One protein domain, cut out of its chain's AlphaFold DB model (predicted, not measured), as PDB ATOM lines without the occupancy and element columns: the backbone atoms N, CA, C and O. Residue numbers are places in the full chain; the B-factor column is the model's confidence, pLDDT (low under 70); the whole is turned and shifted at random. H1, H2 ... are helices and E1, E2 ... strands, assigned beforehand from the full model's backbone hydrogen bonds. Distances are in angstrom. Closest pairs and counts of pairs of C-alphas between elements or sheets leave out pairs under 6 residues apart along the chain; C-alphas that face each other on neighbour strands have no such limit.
ATOM      1  N   ALA A 193     -22.642 -19.481 -54.671       85.44
ATOM      2  CA  ALA A 193     -22.796 -20.202 -53.408       85.44
ATOM      3  C   ALA A 193     -22.075 -21.557 -53.401       85.44
ATOM      4  O   ALA A 193     -21.377 -21.849 -52.429       85.44
ATOM      5  N   GLU A 194     -22.192 -22.338 -54.471       89.94
ATOM      6  CA  GLU A 194     -21.509 -23.617 -54.665       89.94
ATOM      7  C   GLU A 194     -19.984 -23.459 -54.783       89.94
ATOM      8  O   GLU A 194     -19.276 -24.105 -54.002       89.94
ATOM      9  N   PRO A 195     -19.442 -22.553 -55.629       87.81
ATOM     10  CA  PRO A 195     -18.014 -22.232 -55.612       87.81
ATOM     11  C   PRO A 195     -17.505 -21.825 -54.225       87.81
ATOM     12  O   PRO A 195     -16.452 -22.282 -53.777       87.81
ATOM     13  N   ARG A 196     -18.267 -20.992 -53.501       89.00
ATOM     14  CA  ARG A 196     -17.909 -20.555 -52.142       89.00
ATOM     15  C   ARG A 196     -17.993 -21.685 -51.126       89.00
ATOM     16  O   ARG A 196     -17.222 -21.666 -50.175       89.00
ATOM     17  N   LEU A 197     -18.888 -22.656 -51.308       93.19
ATOM     18  CA  LEU A 197     -18.882 -23.873 -50.503       93.19
ATOM     19  C   LEU A 197     -17.625 -24.687 -50.784       93.19
ATOM     20  O   LEU A 197     -16.947 -25.057 -49.837       93.19
ATOM     21  N   SER A 198     -17.288 -24.933 -52.054       92.88
ATOM     22  CA  SER A 198     -16.075 -25.683 -52.398       92.88
ATOM     23  C   SER A 198     -14.840 -25.052 -51.766       92.88
ATOM     24  O   SER A 198     -14.077 -25.752 -51.111       92.88
ATOM     25  N   ARG A 199     -14.701 -23.726 -51.884       88.38
ATOM     26  CA  ARG A 199     -13.615 -22.980 -51.249       88.38
ATOM     27  C   ARG A 199     -13.673 -23.051 -49.725       88.38
ATOM     28  O   ARG A 199     -12.644 -23.222 -49.095       88.38
ATOM     29  N   ALA A 200     -14.861 -22.965 -49.125       90.44
ATOM     30  CA  ALA A 200     -14.999 -23.109 -47.680       90.44
ATOM     31  C   ALA A 200     -14.521 -24.488 -47.210       90.44
ATOM     32  O   ALA A 200     -13.905 -24.569 -46.157       90.44
ATOM     33  N   LEU A 201     -14.762 -25.550 -47.987       92.94
ATOM     34  CA  LEU A 201     -14.248 -26.888 -47.691       92.94
ATOM     35  C   LEU A 201     -12.716 -26.931 -47.744       92.94
ATOM     36  O   LEU A 201     -12.109 -27.503 -46.845       92.94
ATOM     37  N   ASP A 202     -12.110 -26.303 -48.754       88.69
ATOM     38  CA  ASP A 202     -10.650 -26.254 -48.925       88.69
ATOM     39  C   ASP A 202      -9.972 -25.422 -47.821       88.69
ATOM     40  O   ASP A 202      -9.010 -25.864 -47.196       88.69
ATOM     41  N   ASP A 203     -10.544 -24.259 -47.506       85.00
ATOM     42  CA  ASP A 203     -10.043 -23.323 -46.492       85.00
ATOM     43  C   ASP A 203     -10.460 -23.733 -45.063       85.00
ATOM     44  O   ASP A 203     -10.137 -23.064 -44.083       85.00
ATOM     45  N   THR A 204     -11.206 -24.833 -44.920       88.06
ATOM     46  CA  THR A 204     -11.821 -25.279 -43.657       88.06
ATOM     47  C   THR A 204     -12.687 -24.198 -42.972       88.06
ATOM     48  O   THR A 204     -12.880 -24.189 -41.759       88.06
ATOM     49  N   ALA A 205     -13.260 -23.282 -43.757       89.00
ATOM     50  CA  ALA A 205     -14.105 -22.171 -43.314       89.00
ATOM     51  C   ALA A 205     -15.589 -22.581 -43.182       89.00
ATOM     52  O   ALA A 205     -16.502 -21.950 -43.739       89.00
ATOM     53  N   PHE A 206     -15.834 -23.678 -42.468       93.12
ATOM     54  CA  PHE A 206     -17.166 -24.230 -42.231       93.12
ATOM     55  C   PHE A 206     -17.281 -24.888 -40.857       93.12
ATOM     56  O   PHE A 206     -16.284 -25.207 -40.222       93.12
ATOM     57  N   LEU A 207     -18.512 -25.116 -40.410       94.56
ATOM     58  CA  LEU A 207     -18.814 -25.786 -39.149       94.56
ATOM     59  C   LEU A 207     -19.915 -26.826 -39.362       94.56
ATOM     60  O   LEU A 207     -20.835 -26.604 -40.151       94.56
ATOM     61  N   ILE A 208     -19.845 -27.951 -38.650       96.44
ATOM     62  CA  ILE A 208     -20.887 -28.983 -38.682       96.44
ATOM     63  C   ILE A 208     -21.858 -28.811 -37.514       96.44
ATOM     64  O   ILE A 208     -21.457 -28.816 -36.353       96.44
ATOM     65  N   VAL A 209     -23.148 -28.689 -37.820       95.31
ATOM     66  CA  VAL A 209     -24.228 -28.559 -36.838       95.31
ATOM     67  C   VAL A 209     -25.000 -29.869 -36.746       95.31
ATOM     68  O   VAL A 209     -25.493 -30.373 -37.761       95.31
ATOM     69  N   ASN A 210     -25.136 -30.404 -35.528       93.69
ATOM     70  CA  ASN A 210     -25.892 -31.629 -35.239       93.69
ATOM     71  C   ASN A 210     -25.448 -32.838 -36.087       93.69
ATOM     72  O   ASN A 210     -26.263 -33.699 -36.406       93.69
ATOM     73  N   ASP A 211     -24.184 -32.870 -36.523       94.31
ATOM     74  CA  ASP A 211     -23.620 -33.850 -37.468       94.31
ATOM     75  C   ASP A 211     -24.364 -33.966 -38.818       94.31
ATOM     76  O   ASP A 211     -24.134 -34.906 -39.581       94.31
ATOM     77  N   LYS A 212     -25.303 -33.055 -39.119       95.38
ATOM     78  CA  LYS A 212     -26.217 -33.163 -40.273       95.38
ATOM     79  C   LYS A 212     -26.150 -31.978 -41.232       95.38
ATOM     80  O   LYS A 212     -26.491 -32.128 -42.406       95.38
ATOM     81  N   LEU A 213     -25.763 -30.803 -40.746       96.31
ATOM     82  CA  LEU A 213     -25.754 -29.559 -41.512       96.31
ATOM     83  C   LEU A 213     -24.333 -29.001 -41.585       96.31
ATOM     84  O   LEU A 213     -23.695 -28.819 -40.554       96.31
ATOM     85  N   LEU A 214     -23.860 -28.679 -42.785       97.50
ATOM     86  CA  LEU A 214     -22.583 -28.005 -42.997       97.50
ATOM     87  C   LEU A 214     -22.818 -26.519 -43.232       97.50
ATOM     88  O   LEU A 214     -23.300 -26.123 -44.291       97.50
ATOM     89  N   VAL A 215     -22.463 -25.695 -42.252       96.00
ATOM     90  CA  VAL A 215     -22.583 -24.237 -42.313       96.00
ATOM     91  C   VAL A 215     -21.306 -23.652 -42.887       96.00
ATOM     92  O   VAL A 215     -20.252 -23.761 -42.268       96.00
ATOM     93  N   LYS A 216     -21.392 -22.995 -44.044       93.19
ATOM     94  CA  LYS A 216     -20.260 -22.247 -44.602       93.19
ATOM     95  C   LYS A 216     -20.233 -20.813 -44.079       93.19
ATOM     96  O   LYS A 216     -21.282 -20.171 -43.976       93.19
ATOM     97  N   PHE A 217     -19.030 -20.290 -43.851       87.88
ATOM     98  CA  PHE A 217     -18.810 -18.899 -43.434       87.88
ATOM     99  C   PHE A 217     -18.277 -18.003 -44.562       87.88
ATOM    100  O   PHE A 217     -18.182 -16.792 -44.393       87.88
ATOM    101  N   LEU A 218     -18.024 -18.559 -45.753       84.00
ATOM    102  CA  LEU A 218     -17.704 -17.771 -46.944       84.00
ATOM    103  C   LEU A 218     -18.974 -17.273 -47.658       84.00
ATOM    104  O   LEU A 218     -19.787 -18.044 -48.195       84.00
ATOM    105  N   GLY A 219     -19.129 -15.947 -47.699       83.31
ATOM    106  CA  GLY A 219     -20.289 -15.258 -48.266       83.31
ATOM    107  C   GLY A 219     -21.482 -15.228 -47.305       83.31
ATOM    108  O   GLY A 219     -21.331 -14.963 -46.117       83.31
ATOM    109  N   ARG A 220     -22.701 -15.472 -47.812       82.31
ATOM    110  CA  ARG A 220     -23.877 -15.617 -46.936       82.31
ATOM    111  C   ARG A 220     -23.742 -16.889 -46.101       82.31
ATOM    112  O   ARG A 220     -23.486 -17.955 -46.666       82.31
ATOM    113  N   MET A 221     -23.951 -16.767 -44.791       87.94
ATOM    114  CA  MET A 221     -23.989 -17.910 -43.883       87.94
ATOM    115  C   MET A 221     -25.200 -18.779 -44.218       87.94
ATOM    116  O   MET A 221     -26.346 -18.361 -44.056       87.94
ATOM    117  N   SER A 222     -24.923 -19.970 -44.731       91.44
ATOM    118  CA  SER A 222     -25.924 -20.931 -45.177       91.44
ATOM    119  C   SER A 222     -25.439 -22.340 -44.877       91.44
ATOM    120  O   SER A 222     -24.237 -22.608 -44.878       91.44
ATOM    121  N   ALA A 223     -26.384 -23.231 -44.618       94.88
ATOM    122  CA  ALA A 223     -26.139 -24.622 -44.299       94.88
ATOM    123  C   ALA A 223     -26.517 -25.522 -45.469       94.88
ATOM    124  O   ALA A 223     -27.643 -25.442 -45.950       94.88
ATOM    125  N   LEU A 224     -25.616 -26.400 -45.894       95.38
ATOM    126  CA  LEU A 224     -25.955 -27.518 -46.767       95.38
ATOM    127  C   LEU A 224     -26.316 -28.727 -45.903       95.38
ATOM    128  O   LEU A 224     -25.549 -29.122 -45.025       95.38
ATOM    129  N   CYS A 225     -27.471 -29.332 -46.152       94.25
ATOM    130  CA  CYS A 225     -27.865 -30.551 -45.463       94.25
ATOM    131  C   CYS A 225     -27.183 -31.780 -46.078       94.25
ATOM    132  O   CYS A 225     -27.301 -32.045 -47.275       94.25
ATOM    133  N   LEU A 226     -26.456 -32.531 -45.251       95.38
ATOM    134  CA  LEU A 226     -25.628 -33.662 -45.680       95.38
ATOM    135  C   LEU A 226     -26.409 -34.982 -45.725       95.38
ATOM    136  O   LEU A 226     -26.065 -35.895 -46.477       95.38
ATOM    137  N   THR A 227     -27.476 -35.092 -44.934       91.12
ATOM    138  CA  THR A 227     -28.327 -36.285 -44.858       91.12
ATOM    139  C   THR A 227     -29.738 -35.925 -44.408       91.12
ATOM    140  O   THR A 227     -29.909 -34.970 -43.657       91.12
ATOM    141  N   ASP A 228     -30.738 -36.689 -44.849       86.81
ATOM    142  CA  ASP A 228     -32.134 -36.478 -44.465       86.81
ATOM    143  C   ASP A 228     -32.296 -36.660 -42.948       86.81
ATOM    144  O   ASP A 228     -31.867 -37.671 -42.384       86.81
ATOM    145  N   PHE A 229     -32.930 -35.704 -42.268       87.38
ATOM    146  CA  PHE A 229     -33.235 -35.840 -40.843       87.38
ATOM    147  C   PHE A 229     -34.455 -35.022 -40.419       87.38
ATOM    148  O   PHE A 229     -34.883 -34.091 -41.099       87.38
ATOM    149  N   ARG A 230     -35.015 -35.371 -39.257       82.69
ATOM    150  CA  ARG A 230     -36.064 -34.594 -38.593       82.69
ATOM    151  C   ARG A 230     -35.508 -34.007 -37.299       82.69
ATOM    152  O   ARG A 230     -34.962 -34.741 -36.476       82.69
ATOM    153  N   ALA A 231     -35.614 -32.694 -37.148       80.38
ATOM    154  CA  ALA A 231     -35.199 -31.988 -35.943       80.38
ATOM    155  C   ALA A 231     -36.222 -32.174 -34.804       80.38
ATOM    156  O   ALA A 231     -37.345 -32.642 -35.015       80.38
ATOM    157  N   LYS A 232     -35.826 -31.819 -33.573       77.44
ATOM    158  CA  LYS A 232     -36.654 -31.980 -32.358       77.44
ATOM    159  C   LYS A 232     -37.945 -31.152 -32.386       77.44
ATOM    160  O   LYS A 232     -38.915 -31.520 -31.734       77.44
ATOM    161  N   ASP A 233     -37.952 -30.050 -33.126       72.75
ATOM    162  CA  ASP A 233     -39.108 -29.172 -33.348       72.75
ATOM    163  C   ASP A 233     -40.090 -29.713 -34.409       72.75
ATOM    164  O   ASP A 233     -41.138 -29.116 -34.643       72.75
ATOM    165  N   GLY A 234     -39.771 -30.852 -35.035       72.62
ATOM    166  CA  GLY A 234     -40.575 -31.491 -36.072       72.62
ATOM    167  C   GLY A 234     -40.192 -31.101 -37.501       72.62
ATOM    168  O   GLY A 234     -40.679 -31.751 -38.432       72.62
ATOM    169  N   SER A 235     -39.301 -30.120 -37.680       73.31
ATOM    170  CA  SER A 235     -38.837 -29.645 -38.986       73.31
ATOM    171  C   SER A 235     -38.085 -30.746 -39.738       73.31
ATOM    172  O   SER A 235     -37.264 -31.465 -39.158       73.31
ATOM    173  N   PHE A 236     -38.366 -30.900 -41.035       76.75
ATOM    174  CA  PHE A 236     -37.707 -31.895 -41.884       76.75
ATOM    175  C   PHE A 236     -36.641 -31.245 -42.766       76.75
ATOM    176  O   PHE A 236     -36.908 -30.284 -43.487       76.75
ATOM    177  N   PHE A 237     -35.442 -31.816 -42.732       81.69
ATOM    178  CA  PHE A 237     -34.296 -31.387 -43.514       81.69
ATOM    179  C   PHE A 237     -33.960 -32.450 -44.550       81.69
ATOM    180  O   PHE A 237     -33.897 -33.641 -44.240       81.69
ATOM    181  N   LYS A 238     -33.745 -32.002 -45.784       81.25
ATOM    182  CA  LYS A 238     -33.506 -32.842 -46.950       81.25
ATOM    183  C   LYS A 238     -32.054 -32.711 -47.390       81.25
ATOM    184  O   LYS A 238     -31.557 -31.604 -47.590       81.25
ATOM    185  N   LYS A 239     -31.391 -33.844 -47.586       87.44
ATOM    186  CA  LYS A 239     -30.045 -33.952 -48.139       87.44
ATOM    187  C   LYS A 239     -29.936 -33.179 -49.450       87.44
ATOM    188  O   LYS A 239     -30.809 -33.270 -50.309       87.44
ATOM    189  N   GLY A 240     -28.834 -32.453 -49.608       83.25
ATOM    190  CA  GLY A 240     -28.565 -31.653 -50.799       83.25
ATOM    191  C   GLY A 240     -29.371 -30.355 -50.869       83.25
ATOM    192  O   GLY A 240     -29.368 -29.712 -51.912       83.25
ATOM    193  N   VAL A 241     -30.056 -29.950 -49.797       84.00
ATOM    194  CA  VAL A 241     -30.793 -28.678 -49.743       84.00
ATOM    195  C   VAL A 241     -30.056 -27.661 -48.878       84.00
ATOM    196  O   VAL A 241     -29.470 -27.997 -47.844       84.00
ATOM    197  N   TRP A 242     -30.082 -26.408 -49.328       85.88
ATOM    198  CA  TRP A 242     -29.573 -25.249 -48.618       85.88
ATOM    199  C   TRP A 242     -30.607 -24.672 -47.657       85.88
ATOM    200  O   TRP A 242     -31.767 -24.457 -48.015       85.88
ATOM    201  N   TYR A 243     -30.136 -24.325 -46.467       87.88
ATOM    202  CA  TYR A 243     -30.902 -23.708 -45.396       87.88
ATOM    203  C   TYR A 243     -30.192 -22.451 -44.885       87.88
ATOM    204  O   TYR A 243     -28.970 -22.328 -44.982       87.88
ATOM    205  N   ALA A 244     -30.937 -21.519 -44.306       86.81
ATOM    206  CA  ALA A 244     -30.386 -20.392 -43.557       86.81
ATOM    207  C   ALA A 244     -30.979 -20.360 -42.154       86.81
ATOM    208  O   ALA A 244     -32.172 -20.593 -41.984       86.81
ATOM    209  N   ALA A 245     -30.158 -20.024 -41.161       86.38
ATOM    210  CA  ALA A 245     -30.662 -19.680 -39.840       86.38
ATOM    211  C   ALA A 245     -31.406 -18.338 -39.932       86.38
ATOM    212  O   ALA A 245     -30.830 -17.345 -40.391       86.38
ATOM    213  N   GLU A 246     -32.674 -18.295 -39.538       79.62
ATOM    214  CA  GLU A 246     -33.530 -17.111 -39.625       79.62
ATOM    215  C   GLU A 246     -33.383 -16.203 -38.400       79.62
ATOM    216  O   GLU A 246     -33.284 -14.978 -38.551       79.62
ATOM    217  N   ASP A 247     -33.318 -16.790 -37.208       79.56
ATOM    218  CA  ASP A 247     -33.249 -16.062 -35.947       79.56
ATOM    219  C   ASP A 247     -31.820 -15.611 -35.603       79.56
ATOM    220  O   ASP A 247     -30.830 -16.246 -35.972       79.56
ATOM    221  N   LEU A 248     -31.711 -14.476 -34.904       79.38
ATOM    222  CA  LEU A 248     -30.426 -13.880 -34.532       79.38
ATOM    223  C   LEU A 248     -29.634 -14.774 -33.568       79.38
ATOM    224  O   LEU A 248     -28.429 -14.922 -33.744       79.38
ATOM    225  N   GLU A 249     -30.313 -15.413 -32.615       86.75
ATOM    226  CA  GLU A 249     -29.693 -16.248 -31.582       86.75
ATOM    227  C   GLU A 249     -28.917 -17.424 -32.194       86.75
ATOM    228  O   GLU A 249     -27.761 -17.671 -31.849       86.75
ATOM    229  N   THR A 250     -29.517 -18.126 -33.157       87.19
ATOM    230  CA  THR A 250     -28.866 -19.217 -33.889       87.19
ATOM    231  C   THR A 250     -27.673 -18.700 -34.682       87.19
ATOM    232  O   THR A 250     -26.626 -19.344 -34.711       87.19
ATOM    233  N   ARG A 251     -27.784 -17.520 -35.306       87.25
ATOM    234  CA  ARG A 251     -26.668 -16.942 -36.066       87.25
ATOM    235  C   ARG A 251     -25.482 -16.562 -35.192       87.25
ATOM    236  O   ARG A 251     -24.349 -16.818 -35.594       87.25
ATOM    237  N   GLU A 252     -25.740 -15.947 -34.044       87.88
ATOM    238  CA  GLU A 252     -24.707 -15.564 -33.080       87.88
ATOM    239  C   GLU A 252     -24.019 -16.803 -32.520       87.88
ATOM    240  O   GLU A 252     -22.804 -16.908 -32.622       87.88
ATOM    241  N   LYS A 253     -24.782 -17.820 -32.099       92.00
ATOM    242  CA  LYS A 253     -24.220 -19.104 -31.652       92.00
ATOM    243  C   LYS A 253     -23.307 -19.755 -32.688       92.00
ATOM    244  O   LYS A 253     -22.247 -20.265 -32.333       92.00
ATOM    245  N   LEU A 254     -23.711 -19.762 -33.961       92.06
ATOM    246  CA  LEU A 254     -22.895 -20.319 -35.044       92.06
ATOM    247  C   LEU A 254     -21.596 -19.534 -35.239       92.06
ATOM    248  O   LEU A 254     -20.543 -20.141 -35.422       92.06
ATOM    249  N   ARG A 255     -21.671 -18.201 -35.189       90.06
ATOM    250  CA  ARG A 255     -20.502 -17.329 -35.318       90.06
ATOM    251  C   ARG A 255     -19.555 -17.482 -34.136       90.06
ATOM    252  O   ARG A 255     -18.385 -17.757 -34.353       90.06
ATOM    253  N   ASP A 256     -20.069 -17.425 -32.914       89.56
ATOM    254  CA  ASP A 256     -19.277 -17.602 -31.700       89.56
ATOM    255  C   ASP A 256     -18.574 -18.961 -31.693       89.56
ATOM    256  O   ASP A 256     -17.409 -19.065 -31.314       89.56
ATOM    257  N   ALA A 257     -19.256 -20.025 -32.121       90.69
ATOM    258  CA  ALA A 257     -18.653 -21.348 -32.232       90.69
ATOM    259  C   ALA A 257     -17.475 -21.348 -33.215       90.69
ATOM    260  O   ALA A 257     -16.389 -21.833 -32.880       90.69
ATOM    261  N   PHE A 258     -17.679 -20.758 -34.392       89.00
ATOM    262  CA  PHE A 258     -16.657 -20.641 -35.424       89.00
ATOM    263  C   PHE A 258     -15.458 -19.798 -34.959       89.00
ATOM    264  O   PHE A 258     -14.327 -20.280 -35.006       89.00
ATOM    265  N   ASP A 259     -15.697 -18.612 -34.396       84.25
ATOM    266  CA  ASP A 259     -14.663 -17.694 -33.892       84.25
ATOM    267  C   ASP A 259     -13.863 -18.316 -32.730       84.25
ATOM    268  O   ASP A 259     -12.646 -18.147 -32.589       84.25
ATOM    269  N   ASN A 260     -14.522 -19.144 -31.914       86.44
ATOM    270  CA  ASN A 260     -13.860 -19.907 -30.860       86.44
ATOM    271  C   ASN A 260     -13.026 -21.088 -31.384       86.44
ATOM    272  O   ASN A 260     -12.249 -21.676 -30.621       86.44
ATOM    273  N   GLY A 261     -13.096 -21.395 -32.679       84.81
ATOM    274  CA  GLY A 261     -12.367 -22.479 -33.327       84.81
ATOM    275  C   GLY A 261     -13.032 -23.847 -33.154       84.81
ATOM    276  O   GLY A 261     -12.354 -24.880 -33.212       84.81
ATOM    277  N   GLN A 262     -14.338 -23.869 -32.886       89.88
ATOM    278  CA  GLN A 262     -15.119 -25.097 -32.921       89.88
ATOM    279  C   GLN A 262     -15.382 -25.474 -34.373       89.88
ATOM    280  O   GLN A 262     -15.715 -24.637 -35.202       89.88
ATOM    281  N   SER A 263     -15.257 -26.757 -34.666       90.75
ATOM    282  CA  SER A 263     -15.517 -27.327 -35.988       90.75
ATOM    283  C   SER A 263     -16.836 -28.107 -36.016       90.75
ATOM    284  O   SER A 263     -17.408 -28.327 -37.085       90.75
ATOM    285  N   LYS A 264     -17.353 -28.482 -34.839       94.19
ATOM    286  CA  LYS A 264     -18.674 -29.089 -34.651       94.19
ATOM    287  C   LYS A 264     -19.414 -28.413 -33.497       94.19
ATOM    288  O   LYS A 264     -18.807 -28.125 -32.467       94.19
ATOM    289  N   ILE A 265     -20.718 -28.208 -33.651       93.50
ATOM    290  CA  ILE A 265     -21.620 -27.737 -32.595       93.50
ATOM    291  C   ILE A 265     -22.905 -28.557 -32.605       93.50
ATOM    292  O   ILE A 265     -23.431 -28.903 -33.661       93.50
ATOM    293  N   ASN A 266     -23.443 -28.816 -31.419       91.62
ATOM    294  CA  ASN A 266     -24.757 -29.420 -31.263       91.62
ATOM    295  C   ASN A 266     -25.649 -28.477 -30.465       91.62
ATOM    296  O   ASN A 266     -25.242 -27.980 -29.414       91.62
ATOM    297  N   PHE A 267     -26.865 -28.237 -30.946       86.12
ATOM    298  CA  PHE A 267     -27.868 -27.508 -30.181       86.12
ATOM    299  C   PHE A 267     -29.287 -27.931 -30.556       86.12
ATOM    300  O   PHE A 267     -29.589 -28.300 -31.693       86.12
ATOM    301  N   ASP A 268     -30.165 -27.846 -29.560       75.19
ATOM    302  CA  ASP A 268     -31.516 -28.405 -29.609       75.19
ATOM    303  C   ASP A 268     -32.532 -27.535 -30.351       75.19
ATOM    304  O   ASP A 268     -33.580 -28.037 -30.759       75.19
ATOM    305  N   LYS A 269     -32.256 -26.234 -30.481       76.88
ATOM    306  CA  LYS A 269     -33.190 -25.243 -31.022       76.88
ATOM    307  C   LYS A 269     -32.478 -24.279 -31.960       76.88
ATOM    308  O   LYS A 269     -31.490 -23.671 -31.561       76.88
ATOM    309  N   GLY A 270     -33.031 -24.113 -33.155       77.62
ATOM    310  CA  GLY A 270     -32.715 -23.020 -34.068       77.62
ATOM    311  C   GLY A 270     -33.764 -22.941 -35.169       77.62
ATOM    312  O   GLY A 270     -34.326 -23.969 -35.546       77.62
ATOM    313  N   VAL A 271     -34.052 -21.737 -35.653       80.56
ATOM    314  CA  VAL A 271     -35.035 -21.513 -36.714       80.56
ATOM    315  C   VAL A 271     -34.304 -21.551 -38.045       80.56
ATOM    316  O   VAL A 271     -33.478 -20.688 -38.338       80.56
ATOM    317  N   TRP A 272     -34.598 -22.565 -38.851       83.94
ATOM    318  CA  TRP A 272     -34.006 -22.743 -40.171       83.94
ATOM    319  C   TRP A 272     -35.068 -22.591 -41.245       83.94
ATOM    320  O   TRP A 272     -36.136 -23.189 -41.162       83.94
ATOM    321  N   VAL A 273     -34.733 -21.849 -42.290       77.44
ATOM    322  CA  VAL A 273     -35.582 -21.688 -43.468       77.44
ATOM    323  C   VAL A 273     -34.930 -22.327 -44.677       77.44
ATOM    324  O   VAL A 273     -33.706 -22.302 -44.828       77.44
ATOM    325  N   VAL A 274     -35.757 -22.901 -45.545       77.62
ATOM    326  CA  VAL A 274     -35.309 -23.504 -46.803       77.62
ATOM    327  C   VAL A 274     -34.959 -22.389 -47.782       77.62
ATOM    328  O   VAL A 274     -35.729 -21.437 -47.937       77.62
ATOM    329  N   ILE A 275     -33.814 -22.525 -48.453       79.31
ATOM    330  CA  ILE A 275     -33.387 -21.630 -49.531       79.31
ATOM    331  C   ILE A 275     -33.655 -22.289 -50.889       79.31
ATOM    332  O   ILE A 275     -34.582 -21.896 -51.589       79.31
ATOM    333  N   ARG A 276     -32.844 -23.288 -51.271       78.62
ATOM    334  CA  ARG A 276     -32.935 -24.007 -52.554       78.62
ATOM    335  C   ARG A 276     -32.164 -25.325 -52.533       78.62
ATOM    336  O   ARG A 276     -31.314 -25.527 -51.672       78.62
ATOM    337  N   ALA A 277     -32.425 -26.206 -53.492       81.38
ATOM    338  CA  ALA A 277     -31.590 -27.387 -53.709       81.38
ATOM    339  C   ALA A 277     -30.206 -27.007 -54.273       81.38
ATOM    340  O   ALA A 277     -30.032 -25.969 -54.918       81.38
ATOM    341  N   LEU A 278     -29.213 -27.850 -54.001       80.31
ATOM    342  CA  LEU A 278     -27.861 -27.749 -54.540       80.31
ATOM    343  C   LEU A 278     -27.874 -27.948 -56.061       80.31
ATOM    344  O   LEU A 278     -28.553 -28.846 -56.555       80.31
ATOM    345  N   GLY A 279     -27.113 -27.132 -56.795       74.88
ATOM    346  CA  GLY A 279     -27.057 -27.219 -58.262       74.88
ATOM    347  C   GLY A 279     -28.288 -26.662 -58.981       74.88
ATOM    348  O   GLY A 279     -28.405 -26.798 -60.194       74.88
ATOM    349  N   VAL A 280     -29.210 -26.040 -58.247       68.31
ATOM    350  CA  VAL A 280     -30.288 -25.239 -58.829       68.31
ATOM    351  C   VAL A 280     -29.864 -23.783 -58.727       68.31
ATOM    352  O   VAL A 280     -29.879 -23.243 -57.627       68.31
ATOM    353  N   ASP A 281     -29.490 -23.151 -59.835       61.94
ATOM    354  CA  ASP A 281     -29.365 -21.693 -59.913       61.94
ATOM    355  C   ASP A 281     -30.433 -21.113 -60.837       61.94
ATOM    356  O   ASP A 281     -31.008 -21.810 -61.668       61.94
ATOM    357  N   PHE A 282     -30.749 -19.836 -60.616       51.31
ATOM    358  CA  PHE A 282     -31.808 -19.129 -61.338       51.31
ATOM    359  C   PHE A 282     -31.325 -18.498 -62.653       51.31
ATOM    360  O   PHE A 282     -32.167 -18.144 -63.473       51.31
ATOM    361  N   ASP A 283     -30.002 -18.410 -62.842       50.38
ATOM    362  CA  ASP A 283     -29.331 -17.948 -64.056       50.38
ATOM    363  C   ASP A 283     -28.319 -19.025 -64.489       50.38
ATOM    364  O   ASP A 283     -27.326 -19.284 -63.801       50.38
ATOM    365  N   ASP A 284     -28.597 -19.686 -65.613       49.62
ATOM    366  CA  ASP A 284     -27.936 -20.920 -66.075       49.62
ATOM    367  C   ASP A 284     -26.423 -20.779 -66.379       49.62
ATOM    368  O   ASP A 284     -25.749 -21.776 -66.630       49.62
ATOM    369  N   GLU A 285     -25.862 -19.565 -66.346       55.56
ATOM    370  CA  GLU A 285     -24.463 -19.288 -66.720       55.56
ATOM    371  C   GLU A 285     -23.429 -19.582 -65.622       55.56
ATOM    372  O   GLU A 285     -22.257 -19.789 -65.933       55.56
ATOM    373  N   TYR A 286     -23.827 -19.625 -64.346       55.66
ATOM    374  CA  TYR A 286     -22.875 -19.704 -63.222       55.66
ATOM    375  C   TYR A 286     -23.138 -20.855 -62.242       55.66
ATOM    376  O   TYR A 286     -22.360 -21.056 -61.304       55.66
ATOM    377  N   GLY A 287     -24.210 -21.618 -62.463       64.75
ATOM    378  CA  GLY A 287     -24.610 -22.721 -61.600       64.75
ATOM    379  C   GLY A 287     -23.809 -24.002 -61.811       64.75
ATOM    380  O   GLY A 287     -23.291 -24.291 -62.889       64.75
ATOM    381  N   TYR A 288     -23.728 -24.816 -60.760       73.12
ATOM    382  CA  TYR A 288     -23.168 -26.162 -60.861       73.12
ATOM    383  C   TYR A 288     -24.122 -27.065 -61.647       73.12
ATOM    384  O   TYR A 288     -25.293 -27.187 -61.297       73.12
ATOM    385  N   SER A 289     -23.601 -27.782 -62.645       79.94
ATOM    386  CA  SER A 289     -24.326 -28.891 -63.271       79.94
ATOM    387  C   SER A 289     -24.705 -29.957 -62.227       79.94
ATOM    388  O   SER A 289     -24.019 -30.087 -61.206       79.94
ATOM    389  N   PRO A 290     -25.722 -30.804 -62.484       77.50
ATOM    390  CA  PRO A 290     -26.123 -31.860 -61.548       77.50
ATOM    391  C   PRO A 290     -24.961 -32.756 -61.089       77.50
ATOM    392  O   PRO A 290     -24.856 -33.093 -59.913       77.50
ATOM    393  N   LYS A 291     -24.028 -33.072 -61.997       83.38
ATOM    394  CA  LYS A 291     -22.833 -33.867 -61.685       83.38
ATOM    395  C   LYS A 291     -21.863 -33.126 -60.760       83.38
ATOM    396  O   LYS A 291     -21.314 -33.727 -59.842       83.38
ATOM    397  N   GLN A 292     -21.651 -31.827 -60.981       88.44
ATOM    398  CA  GLN A 292     -20.816 -31.006 -60.097       88.44
ATOM    399  C   GLN A 292     -21.466 -30.843 -58.719       88.44
ATOM    400  O   GLN A 292     -20.772 -30.897 -57.706       88.44
ATOM    401  N   ALA A 293     -22.790 -30.680 -58.664       86.44
ATOM    402  CA  ALA A 293     -23.544 -30.622 -57.416       86.44
ATOM    403  C   ALA A 293     -23.407 -31.929 -56.617       86.44
ATOM    404  O   ALA A 293     -23.102 -31.897 -55.426       86.44
ATOM    405  N   GLU A 294     -23.538 -33.083 -57.274       87.75
ATOM    406  CA  GLU A 294     -23.333 -34.392 -56.645       87.75
ATOM    407  C   GLU A 294     -21.903 -34.556 -56.105       87.75
ATOM    408  O   GLU A 294     -21.706 -34.964 -54.958       87.75
ATOM    409  N   GLN A 295     -20.895 -34.172 -56.895       95.00
ATOM    410  CA  GLN A 295     -19.491 -34.191 -56.471       95.00
ATOM    411  C   GLN A 295     -19.236 -33.272 -55.273       95.00
ATOM    412  O   GLN A 295     -18.534 -33.660 -54.340       95.00
ATOM    413  N   LEU A 296     -19.823 -32.074 -55.267       95.00
ATOM    414  CA  LEU A 296     -19.695 -31.128 -54.165       95.00
ATOM    415  C   LEU A 296     -20.361 -31.653 -52.890       95.00
ATOM    416  O   LEU A 296     -19.781 -31.543 -51.814       95.00
ATOM    417  N   LEU A 297     -21.543 -32.268 -52.998       95.00
ATOM    418  CA  LEU A 297     -22.220 -32.897 -51.864       95.00
ATOM    419  C   LEU A 297     -21.401 -34.060 -51.294       95.00
ATOM    420  O   LEU A 297     -21.302 -34.205 -50.073       95.00
ATOM    421  N   LYS A 298     -20.785 -34.866 -52.163       96.88
ATOM    422  CA  LYS A 298     -19.864 -35.930 -51.754       96.88
ATOM    423  C   LYS A 298     -18.658 -35.353 -51.007       96.88
ATOM    424  O   LYS A 298     -18.429 -35.748 -49.867       96.88
ATOM    425  N   LYS A 299     -17.979 -34.355 -51.585       96.94
ATOM    426  CA  LYS A 299     -16.847 -33.652 -50.954       96.94
ATOM    427  C   LYS A 299     -17.232 -33.073 -49.587       96.94
ATOM    428  O   LYS A 299     -16.494 -33.226 -48.622       96.94
ATOM    429  N   ALA A 300     -18.402 -32.444 -49.488       96.88
ATOM    430  CA  ALA A 300     -18.922 -31.883 -48.241       96.88
ATOM    431  C   ALA A 300     -19.180 -32.956 -47.170       96.88
ATOM    432  O   ALA A 300     -18.906 -32.730 -45.993       96.88
ATOM    433  N   THR A 301     -19.688 -34.120 -47.578       96.62
ATOM    434  CA  THR A 301     -19.941 -35.251 -46.672       96.62
ATOM    435  C   THR A 301     -18.624 -35.830 -46.151       96.62
ATOM    436  O   THR A 301     -18.440 -35.939 -44.944       96.62
ATOM    437  N   GLU A 302     -17.666 -36.097 -47.042       96.00
ATOM    438  CA  GLU A 302     -16.335 -36.614 -46.683       96.00
ATOM    439  C   GLU A 302     -15.568 -35.644 -45.765       96.00
ATOM    440  O   GLU A 302     -14.917 -36.055 -44.801       96.00
ATOM    441  N   ALA A 303     -15.685 -34.337 -46.017       93.88
ATOM    442  CA  ALA A 303     -15.093 -33.311 -45.167       93.88
ATOM    443  C   ALA A 303     -15.720 -33.283 -43.760       93.88
ATOM    444  O   ALA A 303     -15.010 -33.114 -42.772       93.88
ATOM    445  N   ALA A 304     -17.037 -33.482 -43.639       93.12
ATOM    446  CA  ALA A 304     -17.716 -33.531 -42.342       93.12
ATOM    447  C   ALA A 304     -17.310 -34.757 -41.499       93.12
ATOM    448  O   ALA A 304     -17.175 -34.650 -40.271       93.12
ATOM    449  N   ASP A 305     -17.081 -35.895 -42.159       91.06
ATOM    450  CA  ASP A 305     -16.668 -37.152 -41.524       91.06
ATOM    451  C   ASP A 305     -15.216 -37.104 -41.028       91.06
ATOM    452  O   ASP A 305     -14.884 -37.689 -39.996       91.06
ATOM    453  N   THR A 306     -14.355 -36.367 -41.728       89.50
ATOM    454  CA  THR A 306     -12.922 -36.246 -41.405       89.50
ATOM    455  C   THR A 306     -12.594 -35.076 -40.476       89.50
ATOM    456  O   THR A 306     -11.471 -34.981 -39.974       89.50
ATOM    457  N   LEU A 307     -13.563 -34.196 -40.199       85.69
ATOM    458  CA  LEU A 307     -13.347 -33.016 -39.370       85.69
ATOM    459  C   LEU A 307     -13.109 -33.396 -37.892       85.69
ATOM    460  O   LEU A 307     -13.977 -34.033 -37.278       85.69
ATOM    461  N   PRO A 308     -12.000 -32.952 -37.263       80.94
ATOM    462  CA  PRO A 308     -11.824 -33.081 -35.815       80.94
ATOM    463  C   PRO A 308     -12.893 -32.263 -35.077       80.94
ATOM    464  O   PRO A 308     -13.552 -31.431 -35.687       80.94
ATOM    465  N   ALA A 309     -13.076 -32.455 -33.765       75.19
ATOM    466  CA  ALA A 309     -14.059 -31.696 -32.966       75.19
ATOM    467  C   ALA A 309     -13.636 -30.245 -32.639       75.19
ATOM    468  O   ALA A 309     -14.468 -29.412 -32.277       75.19
ATOM    469  N   LYS A 310     -12.341 -29.939 -32.764       75.81
ATOM    470  CA  LYS A 310     -11.780 -28.584 -32.684       75.81
ATOM    471  C   LYS A 310     -10.773 -28.387 -33.805       75.81
ATOM    472  O   LYS A 310     -10.061 -29.334 -34.147       75.81
ATOM    473  N   PHE A 311     -10.666 -27.166 -34.321       75.94
ATOM    474  CA  PHE A 311      -9.628 -26.862 -35.297       75.94
ATOM    475  C   PHE A 311      -8.230 -26.955 -34.673       75.94
ATOM    476  O   PHE A 311      -8.024 -26.547 -33.524       75.94
ATOM    477  N   PRO A 312      -7.234 -27.446 -35.427       65.12
ATOM    478  CA  PRO A 312      -5.833 -27.260 -35.085       65.12
ATOM    479  C   PRO A 312      -5.527 -25.770 -34.884       65.12
ATOM    480  O   PRO A 312      -5.959 -24.932 -35.673       65.12
ATOM    481  N   LYS A 313      -4.729 -25.433 -33.862       62.78
ATOM    482  CA  LYS A 313      -4.401 -24.040 -33.496       62.78
ATOM    483  C   LYS A 313      -3.879 -23.207 -34.685       62.78
ATOM    484  O   LYS A 313      -4.285 -22.070 -34.843       62.78
ATOM    485  N   LYS A 314      -3.085 -23.819 -35.576       58.97
ATOM    486  CA  LYS A 314      -2.572 -23.185 -36.808       58.97
ATOM    487  C   LYS A 314      -3.666 -22.779 -37.805       58.97
ATOM    488  O   LYS A 314      -3.527 -21.764 -38.469       58.97
ATOM    489  N   ILE A 315      -4.739 -23.565 -37.916       58.62
ATOM    490  CA  ILE A 315      -5.872 -23.253 -38.802       58.62
ATOM    491  C   ILE A 315      -6.681 -22.092 -38.215       58.62
ATOM    492  O   ILE A 315      -7.134 -21.229 -38.956       58.62
ATOM    493  N   LYS A 316      -6.794 -22.019 -36.882       58.34
ATOM    494  CA  LYS A 316      -7.462 -20.907 -36.193       58.34
ATOM    495  C   LYS A 316      -6.812 -19.556 -36.512       58.34
ATOM    496  O   LYS A 316      -7.536 -18.599 -36.767       58.34
ATOM    497  N   ASP A 317      -5.483 -19.498 -36.557       58.84
ATOM    498  CA  ASP A 317      -4.749 -18.268 -36.878       58.84
ATOM    499  C   ASP A 317      -4.976 -17.840 -38.344       58.84
ATOM    500  O   ASP A 317      -5.204 -16.663 -38.614       58.84
ATOM    501  N   SER A 318      -5.024 -18.792 -39.288       55.78
ATOM    502  CA  SER A 318      -5.359 -18.510 -40.695       55.78
ATOM    503  C   SER A 318      -6.817 -18.084 -40.895       55.78
ATOM    504  O   SER A 318      -7.084 -17.158 -41.652       55.78
ATOM    505  N   ILE A 319      -7.766 -18.722 -40.200       55.12
ATOM    506  CA  ILE A 319      -9.196 -18.391 -40.286       55.12
ATOM    507  C   ILE A 319      -9.477 -17.022 -39.658       55.12
ATOM    508  O   ILE A 319     -10.217 -16.231 -40.240       55.12
ATOM    509  N   SER A 320      -8.852 -16.699 -38.520       53.06
ATOM    510  CA  SER A 320      -8.977 -15.379 -37.883       53.06
ATOM    511  C   SER A 320      -8.519 -14.243 -38.805       53.06
ATOM    512  O   SER A 320      -9.051 -13.141 -38.711       53.06
ATOM    513  N   ASN A 321      -7.580 -14.527 -39.712       48.25
ATOM    514  CA  ASN A 321      -7.094 -13.596 -40.731       48.25
ATOM    515  C   ASN A 321      -7.913 -13.625 -42.037       48.25
ATOM    516  O   ASN A 321      -7.705 -12.771 -42.882       48.25
ATOM    517  N   MET A 322      -8.820 -14.592 -42.232       49.16
ATOM    518  CA  MET A 322      -9.760 -14.634 -43.369       49.16
ATOM    519  C   MET A 322     -11.122 -14.004 -43.043       49.16
ATOM    520  O   MET A 322     -11.882 -13.669 -43.951       49.16
ATOM    521  N   VAL A 323     -11.451 -13.866 -41.754       49.97
ATOM    522  CA  VAL A 323     -12.650 -13.163 -41.250       49.97
ATOM    523  C   VAL A 323     -12.408 -11.645 -41.164       49.97
ATOM    524  O   VAL A 323     -13.226 -10.892 -40.630       49.97
ATOM    525  N   THR A 324     -11.299 -11.154 -41.712       41.84
ATOM    526  CA  THR A 324     -11.001  -9.731 -41.769       41.84
ATOM    527  C   THR A 324     -12.015  -9.002 -42.652       41.84
ATOM    528  O   THR A 324     -12.280  -9.350 -43.797       41.84
ATOM    529  N   THR A 325     -12.667  -8.053 -41.982       51.56
ATOM    530  CA  THR A 325     -13.568  -6.970 -42.390       51.56
ATOM    531  C   THR A 325     -14.272  -7.013 -43.757       51.56
ATOM    532  O   THR A 325     -13.772  -7.358 -44.823       51.56
ATOM    533  N   ARG A 326     -15.506  -6.508 -43.743       45.88
ATOM    534  CA  ARG A 326     -16.323  -6.246 -44.936       45.88
ATOM    535  C   ARG A 326     -15.606  -5.353 -45.972       45.88
ATOM    536  O   ARG A 326     -16.037  -5.345 -47.126       45.88
ATOM    537  N   GLU A 327     -14.582  -4.603 -45.556       44.56
ATOM    538  CA  GLU A 327     -13.675  -3.827 -46.405       44.56
ATOM    539  C   GLU A 327     -12.662  -4.705 -47.167       44.56
ATOM    540  O   GLU A 327     -12.637  -4.622 -48.393       44.56
ATOM    541  N   GLU A 328     -11.925  -5.613 -46.518       48.56
ATOM    542  CA  GLU A 328     -10.931  -6.468 -47.202       48.56
ATOM    543  C   GLU A 328     -11.576  -7.429 -48.214       48.56
ATOM    544  O   GLU A 328     -11.047  -7.670 -49.299       48.56
ATOM    545  N   TYR A 329     -12.794  -7.911 -47.931       50.12
ATOM    546  CA  TYR A 329     -13.573  -8.692 -48.900       50.12
ATOM    547  C   TYR A 329     -13.954  -7.890 -50.158       50.12
ATOM    548  O   TYR A 329     -14.149  -8.480 -51.221       50.12
ATOM    549  N   ARG A 330     -14.111  -6.561 -50.056       48.41
ATOM    550  CA  ARG A 330     -14.385  -5.696 -51.216       48.41
ATOM    551  C   ARG A 330     -13.124  -5.472 -52.043       48.41
ATOM    552  O   ARG A 330     -13.227  -5.551 -53.262       48.41
TER     553      ARG A 330
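What this domain is: This is residues 193 to 330 of the 345 residues of an uncharacterized protein of Candidatus Kaiserbacteria bacterium (UniProt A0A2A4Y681). You are looking at a strongly twisted sheet of five strands with helices over both faces: H1 and H3 side by side over one face, H2 over the other, making three layers. H4 is off the sheet, close to the last residue of H2, and residues 321 to 330 follow it. The printed part has 138 residues, with four named helices and five named strands in the order H1 E1 E2 E3 E4 H2 E5 H3 H4, of mixed class. The sheet's order is E1 E2 E3 E4 E5, antiparallel throughout. The whole is compact, with a radius of gyration of the C-alphas of 14.5 A, and rounded, spanning 37 by 36 by 29 A.

How they stand to each other: Start with H1, residues 193 to 202, and pass to E1, residues 206 to 209, an edge strand. E1 and E2, residues 213 to 216, form a hairpin; look for N 207 and O 215, 2.9 A apart. E2 and E3, residues 222 to 225, form the next, with N 214 and O 224 at 2.8 A. E3 and E4, residues 241 to 245, form a third, with N 223 and O 243 at 2.8 A. E1 to E4 are a meander, each strand the antiparallel neighbour of the one before. E5, residues 272 to 277, is the other edge strand, with N 242 and O 276 at 2.8 A. H1 is on the sheet at a height of 9.3 A, across the strands; its closest C-alpha pair with E2 is Ala 200 and Lys 216, 6.2 A. H2, residues 248 to 259, is on the sheet at a height of 9.5 A, slantwise to the strands; the closest C-alphas with E1 are those of Leu 207 and Phe 258, 6.7 A. H3, residues 290 to 306, is on the sheet at a height of 9.6 A, across the strands. H1 and H3 touch, closest at the C-alphas of Ser 198 and Leu 296, 6.8 A, and run the same way at a shallow tilt of 34 degrees, only just short of steep. H4, residues 313 to 320, is not on the sheet; it is close to H2 but not clearly touching, the C-alphas of Asp 259 and Ser 320 being 7.3 A apart. In H1, H2, H3 and H4 every O i to N i+4 pair is within hydrogen-bond range.

Where its parts are: Find C-alpha 193 at (-22.796, -20.202, -53.408), where H1 begins its 14.3 A. H2 measures 16.2 A and E5 14.5 A. H3, the longest helix, runs 24.5 A from C-alpha 290 at (-26.123, -31.860, -61.548). H4, 10.7 A, ends at C-alpha 320 at (-8.977, -15.379, -37.883).

The domain as a whole: The C-alphas farthest apart, those of Gly 234 and Glu 328, are 40.4 A apart. The printed part has no cut. The links E3 to E4, H2 to E5 and E5 to H3 are long. Confidence is under 70 at residues 280 to 287 and 312 to 330.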